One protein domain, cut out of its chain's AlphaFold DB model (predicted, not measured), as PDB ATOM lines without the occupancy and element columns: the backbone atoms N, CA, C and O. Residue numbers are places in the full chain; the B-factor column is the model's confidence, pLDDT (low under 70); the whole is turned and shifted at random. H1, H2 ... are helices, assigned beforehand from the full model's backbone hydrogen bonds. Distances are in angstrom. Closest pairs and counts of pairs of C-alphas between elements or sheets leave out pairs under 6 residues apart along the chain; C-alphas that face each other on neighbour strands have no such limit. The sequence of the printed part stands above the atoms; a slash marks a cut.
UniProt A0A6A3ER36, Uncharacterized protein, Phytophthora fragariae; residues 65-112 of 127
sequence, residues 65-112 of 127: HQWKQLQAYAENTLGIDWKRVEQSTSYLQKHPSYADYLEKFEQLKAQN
ATOM      1  N   HIS A  65      84.323  23.368  45.311       85.69
ATOM      2  CA  HIS A  65      84.477  24.713  44.754       85.69
ATOM      3  C   HIS A  65      83.616  25.754  45.489       85.69
ATOM      4  O   HIS A  65      84.089  26.845  45.814       85.69
ATOM      5  N   GLN A  66      82.356  25.428  45.784       88.12
ATOM      6  CA  GLN A  66      81.448  26.324  46.506       88.12
ATOM      7  C   GLN A  66      81.874  26.522  47.962       88.12
ATOM      8  O   GLN A  66      81.788  27.637  48.473       88.12
ATOM      9  N   TRP A  67      82.396  25.482  48.614       87.88
ATOM     10  CA  TRP A  67      83.001  25.605  49.940       87.88
ATOM     11  C   TRP A  67      84.166  26.589  49.942       87.88
ATOM     12  O   TRP A  67      84.212  27.486  50.784       87.88
ATOM     13  N   LYS A  68      85.059  26.490  48.952       91.44
ATOM     14  CA  LYS A  68      86.173  27.429  48.794       91.44
ATOM     15  C   LYS A  68      85.687  28.860  48.553       91.44
ATOM     16  O   LYS A  68      86.245  29.804  49.107       91.44
ATOM     17  N   GLN A  69      84.626  29.029  47.765       91.56
ATOM     18  CA  GLN A  69      84.010  30.333  47.523       91.56
ATOM     19  C   GLN A  69      83.397  30.926  48.800       91.56
ATOM     20  O   GLN A  69      83.563  32.116  49.069       91.56
ATOM     21  N   LEU A  70      82.712  30.105  49.597       91.62
ATOM     22  CA  LEU A  70      82.119  30.518  50.863       91.62
ATOM     23  C   LEU A  70      83.190  30.896  51.891       91.62
ATOM     24  O   LEU A  70      83.053  31.918  52.559       91.62
ATOM     25  N   GLN A  71      84.271  30.118  51.981       91.31
ATOM     26  CA  GLN A  71      85.407  30.425  52.849       91.31
ATOM     27  C   GLN A  71      86.078  31.741  52.438       91.31
ATOM     28  O   GLN A  71      86.284  32.614  53.277       91.31
ATOM     29  N   ALA A  72      86.341  31.938  51.142       93.38
ATOM     30  CA  ALA A  72      86.921  33.184  50.644       93.38
ATOM     31  C   ALA A  72      86.017  34.394  50.928       93.38
ATOM     32  O   ALA A  72      86.517  35.473  51.243       93.38
ATOM     33  N   TYR A  73      84.695  34.234  50.841       92.56
ATOM     34  CA  TYR A  73      83.747  35.278  51.221       92.56
ATOM     35  C   TYR A  73      83.817  35.574  52.727       92.56
ATOM     36  O   TYR A  73      83.947  36.736  53.116       92.56
ATOM     37  N   ALA A  74      83.809  34.537  53.566       91.88
ATOM     38  CA  ALA A  74      83.886  34.666  55.018       91.88
ATOM     39  C   ALA A  74      85.171  35.380  55.478       91.88
ATOM     40  O   ALA A  74      85.100  36.298  56.294       91.88
ATOM     41  N   GLU A  75      86.325  35.019  54.915       92.31
ATOM     42  CA  GLU A  75      87.616  35.616  55.275       92.31
ATOM     43  C   GLU A  75      87.766  37.045  54.729       92.31
ATOM     44  O   GLU A  75      88.081  37.962  55.485       92.31
ATOM     45  N   ASN A  76      87.506  37.263  53.433       91.81
ATOM     46  CA  ASN A  76      87.816  38.545  52.785       91.81
ATOM     47  C   ASN A  76      86.771  39.636  53.039       91.81
ATOM     48  O   ASN A  76      87.115  40.815  53.021       91.81
ATOM     49  N   THR A  77      85.497  39.271  53.222       90.81
ATOM     50  CA  THR A  77      84.409  40.260  53.357       90.81
ATOM     51  C   THR A  77      83.886  40.372  54.781       90.81
ATOM     52  O   THR A  77      83.648  41.481  55.249       90.81
ATOM     53  N   LEU A  78      83.741  39.244  55.482       89.94
ATOM     54  CA  LEU A  78      83.162  39.209  56.826       89.94
ATOM     55  C   LEU A  78      84.231  39.233  57.931       89.94
ATOM     56  O   LEU A  78      83.889  39.410  59.098       89.94
ATOM     57  N   GLY A  79      85.510  39.053  57.583       91.44
ATOM     58  CA  GLY A  79      86.620  39.022  58.538       91.44
ATOM     59  C   GLY A  79      86.586  37.817  59.485       91.44
ATOM     60  O   GLY A  79      87.132  37.884  60.586       91.44
ATOM     61  N   ILE A  80      85.925  36.728  59.086       91.81
ATOM     62  CA  ILE A  80      85.800  35.511  59.889       91.81
ATOM     63  C   ILE A  80      87.101  34.712  59.774       91.81
ATOM     64  O   ILE A  80      87.482  34.285  58.687       91.81
ATOM     65  N   ASP A  81      87.765  34.470  60.905       90.88
ATOM     66  CA  ASP A  81      88.989  33.664  60.952       90.88
ATOM     67  C   ASP A  81      88.652  32.170  60.879       90.88
ATOM     68  O   ASP A  81      88.219  31.560  61.864       90.88
ATOM     69  N   TRP A  82      88.864  31.567  59.709       86.44
ATOM     70  CA  TRP A  82      88.523  30.168  59.472       86.44
ATOM     71  C   TRP A  82      89.298  29.198  60.374       86.44
ATOM     72  O   TRP A  82      88.738  28.201  60.828       86.44
ATOM     73  N   LYS A  83      90.536  29.531  60.768       90.69
ATOM     74  CA  LYS A  83      91.313  28.694  61.701       90.69
ATOM     75  C   LYS A  83      90.643  28.602  63.070       90.69
ATOM     76  O   LYS A  83      90.707  27.567  63.730       90.69
ATOM     77  N   ARG A  84      89.979  29.676  63.508       89.44
ATOM     78  CA  ARG A  84      89.207  29.686  64.762       89.44
ATOM     79  C   ARG A  84      87.870  28.975  64.629       89.44
ATOM     80  O   ARG A  84      87.411  28.393  65.612       89.44
ATOM     81  N   VAL A  85      87.256  29.019  63.445       89.88
ATOM     82  CA  VAL A  85      86.035  28.260  63.139       89.88
ATOM     83  C   VAL A  85      86.311  26.758  63.211       89.88
ATOM     84  O   VAL A  85      85.553  26.040  63.857       89.88
ATOM     85  N   GLU A  86      87.423  26.293  62.635       86.69
ATOM     86  CA  GLU A  86      87.842  24.883  62.697       86.69
ATOM     87  C   GLU A  86      88.097  24.413  64.132       86.69
ATOM     88  O   GLU A  86      87.709  23.311  64.515       86.69
ATOM     89  N   GLN A  87      88.711  25.266  64.954       90.38
ATOM     90  CA  GLN A  87      88.944  24.974  66.369       90.38
ATOM     91  C   GLN A  87      87.663  25.050  67.208       90.38
ATOM     92  O   GLN A  87      87.549  24.369  68.229       90.38
ATOM     93  N   SER A  88      86.709  25.902  66.820       87.75
ATOM     94  CA  SER A  88      85.479  26.126  67.573       87.75
ATOM     95  C   SER A  88      84.315  26.575  66.688       87.75
ATOM     96  O   SER A  88      84.234  27.709  66.214       87.75
ATOM     97  N   THR A  89      83.311  25.712  66.570       85.81
ATOM     98  CA  THR A  89      82.070  26.024  65.844       85.81
ATOM     99  C   THR A  89      81.271  27.153  66.507       85.81
ATOM    100  O   THR A  89      80.584  27.919  65.831       85.81
ATOM    101  N   SER A  90      81.405  27.323  67.828       91.25
ATOM    102  CA  SER A  90      80.761  28.412  68.574       91.25
ATOM    103  C   SER A  90      81.283  29.804  68.208       91.25
ATOM    104  O   SER A  90      80.562  30.778  68.415       91.25
ATOM    105  N   TYR A  91      82.512  29.922  67.693       91.31
ATOM    106  CA  TYR A  91      83.054  31.207  67.245       91.31
ATOM    107  C   TYR A  91      82.261  31.745  66.052       91.31
ATOM    108  O   TYR A  91      81.857  32.906  66.063       91.31
ATOM    109  N   LEU A  92      81.947  30.876  65.086       89.69
ATOM    110  CA  LEU A  92      81.161  31.239  63.910       89.69
ATOM    111  C   LEU A  92      79.750  31.705  64.294       89.69
ATOM    112  O   LEU A  92      79.312  32.757  63.849       89.69
ATOM    113  N   GLN A  93      79.065  30.962  65.170       89.56
ATOM    114  CA  GLN A  93      77.687  31.264  65.585       89.56
ATOM    115  C   GLN A  93      77.551  32.576  66.369       89.56
ATOM    116  O   GLN A  93      76.497  33.204  66.346       89.56
ATOM    117  N   LYS A  94      78.600  32.979  67.095       91.88
ATOM    118  CA  LYS A  94      78.621  34.224  67.879       91.88
ATOM    119  C   LYS A  94      79.095  35.429  67.068       91.88
ATOM    120  O   LYS A  94      79.076  36.542  67.591       91.88
ATOM    121  N   HIS A  95      79.559  35.222  65.837       91.19
ATOM    122  CA  HIS A  95      80.074  36.298  65.008       91.19
ATOM    123  C   HIS A  95      78.928  37.233  64.580       91.19
ATOM    124  O   HIS A  95      77.871  36.742  64.180       91.19
ATOM    125  N   PRO A  96      79.107  38.568  64.613       91.88
ATOM    126  CA  PRO A  96      78.056  39.508  64.210       91.88
ATOM    127  C   PRO A  96      77.587  39.281  62.767       91.88
ATOM    128  O   PRO A  96      76.402  39.394  62.479       91.88
ATOM    129  N   SER A  97      78.501  38.879  61.883       92.25
ATOM    130  CA  SER A  97      78.220  38.598  60.468       92.25
ATOM    131  C   SER A  97      77.811  37.148  60.177       92.25
ATOM    132  O   SER A  97      77.912  36.681  59.045       92.25
ATOM    133  N   TYR A  98      77.385  36.393  61.194       91.00
ATOM    134  CA  TYR A  98      76.935  35.010  61.008       91.00
ATOM    135  C   TYR A  98      75.698  34.914  60.102       91.00
ATOM    136  O   TYR A  98      75.585  33.979  59.309       91.00
ATOM    137  N   ALA A  99      74.794  35.895  60.181       93.00
ATOM    138  CA  ALA A  99      73.603  35.951  59.338       93.00
ATOM    139  C   ALA A  99      73.962  36.066  57.847       93.00
ATOM    140  O   ALA A  99      73.459  35.288  57.038       93.00
ATOM    141  N   ASP A 100      74.899  36.954  57.504       93.56
ATOM    142  CA  ASP A 100      75.350  37.164  56.121       93.56
ATOM    143  C   ASP A 100      76.060  35.918  55.566       93.56
ATOM    144  O   ASP A 100      75.868  35.522  54.413       93.56
ATOM    145  N   TYR A 101      76.849  35.244  56.411       92.19
ATOM    146  CA  TYR A 101      77.469  33.961  56.079       92.19
ATOM    147  C   TYR A 101      76.420  32.891  55.746       92.19
ATOM    148  O   TYR A 101      76.548  32.187  54.741       92.19
ATOM    149  N   LEU A 102      75.373  32.774  56.570       92.12
ATOM    150  CA  LEU A 102      74.286  31.820  56.351       92.12
ATOM    151  C   LEU A 102      73.501  32.122  55.076       92.12
ATOM    152  O   LEU A 102      73.162  31.196  54.341       92.12
ATOM    153  N   GLU A 103      73.239  33.397  54.789       94.19
ATOM    154  CA  GLU A 103      72.572  33.786  53.551       94.19
ATOM    155  C   GLU A 103      73.391  33.332  52.339       94.19
ATOM    156  O   GLU A 103      72.862  32.693  51.426       94.19
ATOM    157  N   LYS A 104      74.708  33.573  52.361       91.69
ATOM    158  CA  LYS A 104      75.595  33.140  51.280       91.69
ATOM    159  C   LYS A 104      75.643  31.619  51.140       91.69
ATOM    160  O   LYS A 104      75.645  31.108  50.019       91.69
ATOM    161  N   PHE A 105      75.659  30.902  52.259       91.25
ATOM    162  CA  PHE A 105      75.614  29.443  52.284       91.25
ATOM    163  C   PHE A 105      74.332  28.903  51.630       91.25
ATOM    164  O   PHE A 105      74.407  28.045  50.749       91.25
ATOM    165  N   GLU A 106      73.162  29.430  51.997       90.38
ATOM    166  CA  GLU A 106      71.888  28.994  51.411       90.38
ATOM    167  C   GLU A 106      71.774  29.374  49.927       90.38
ATOM    168  O   GLU A 106      71.271  28.578  49.132       90.38
ATOM    169  N   GLN A 107      72.313  30.527  49.513       90.56
ATOM    170  CA  GLN A 107      72.399  30.901  48.095       90.56
ATOM    171  C   GLN A 107      73.203  29.876  47.282       90.56
ATOM    172  O   GLN A 107      72.753  29.447  46.220       90.56
ATOM    173  N   LEU A 108      74.377  29.459  47.768       89.25
ATOM    174  CA  LEU A 108      75.215  28.470  47.079       89.25
ATOM    175  C   LEU A 108      74.555  27.087  47.052       89.25
ATOM    176  O   LEU A 108      74.610  26.380  46.049       89.25
ATOM    177  N   LYS A 109      73.859  26.723  48.127       86.38
ATOM    178  CA  LYS A 109      73.124  25.461  48.226       86.38
ATOM    179  C   LYS A 109      71.935  25.408  47.270       86.38
ATOM    180  O   LYS A 109      71.669  24.357  46.697       86.38
ATOM    181  N   ALA A 110      71.243  26.528  47.058       86.00
ATOM    182  CA  ALA A 110      70.163  26.628  46.080       86.00
ATOM    183  C   ALA A 110      70.655  26.493  44.626       86.00
ATOM    184  O   ALA A 110      69.891  26.062  43.763       86.00
ATOM    185  N   GLN A 111      71.922  26.828  44.355       81.81
ATOM    186  CA  GLN A 111      72.534  26.693  43.030       81.81
ATOM    187  C   GLN A 111      72.879  25.247  42.657       81.81
ATOM    188  O   GLN A 111      73.076  24.980  41.476       81.81
ATOM    189  N   ASN A 112      72.917  24.318  43.619       72.75
ATOM    190  CA  ASN A 112      73.011  22.887  43.337       72.75
ATOM    191  C   ASN A 112      71.603  22.284  43.273       72.75
ATOM    192  O   ASN A 112      71.030  21.943  44.318       72.75
TER     193      ASN A 112
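Overview. This is residues 65 to 112 of the 127 residues of an uncharacterized protein of Phytophthora fragariae (UniProt A0A6A3ER36). Two longer helices, H4 and H1, lie side by side and run opposite ways, and two short helices, H2 and H3, make a turn at one end of this pair, so that the model has the form of a U. The two ends of the printed part, His 65 and Asn 112, lie at the other end of the pair. The printed part has 48 residues, with four named helices in the order H1, H2, H3, H4 and no named strand; the class is all helix. It is compact, with a radius of gyration of the C-alphas of 10.3 A and spans of 28 by 19 by 17 A.

Along the chain. H4, the longest helix, holds residues 98 to 110 and measures 18.4 A, from C-alpha 98 at (76.935, 35.010, 61.008) to C-alpha 110 at (70.163, 26.628, 46.080). H1 holds residues 65 to 76, 16.3 A long, and begins with C-alpha 65 at (84.477, 24.713, 44.754). H2 is residues 82 to 87, 8.6 A, and H3 residues 89 to 94, 9.1 A.

Arrangement. H4 touches H1 at a shallow tilt of 20 degrees, opposite ways; their closest C-alphas, Ala 74 and Tyr 101, are 6.5 A apart. With residues 71 to 75 alone, H1 only just touches H2, with 3 pairs of C-alphas within 8 A, about perpendicular at 79 degrees; the closest C-alphas are Glu 75 and Trp 82, 6.9 A. H2 and H3 touch only at the corner, and only just, with 3 such pairs, the closest Val 85 and Leu 92 at 5.8 A. H3 and H4 are close but not clearly touching, at a steep tilt of 64 degrees. H1 and H3 are apart, as are H2 and H4. In H1, H2, H3 and H4 every O i to N i+4 pair is within hydrogen-bond range.

Size, cuts and confidence. The C-alphas farthest apart, Gln 87 and Gln 111, are 28.6 A apart. The printed part has no cut, and its three links between helices are tight. The mean pLDDT of the printed part is 89.9, and no printed residue is under 70.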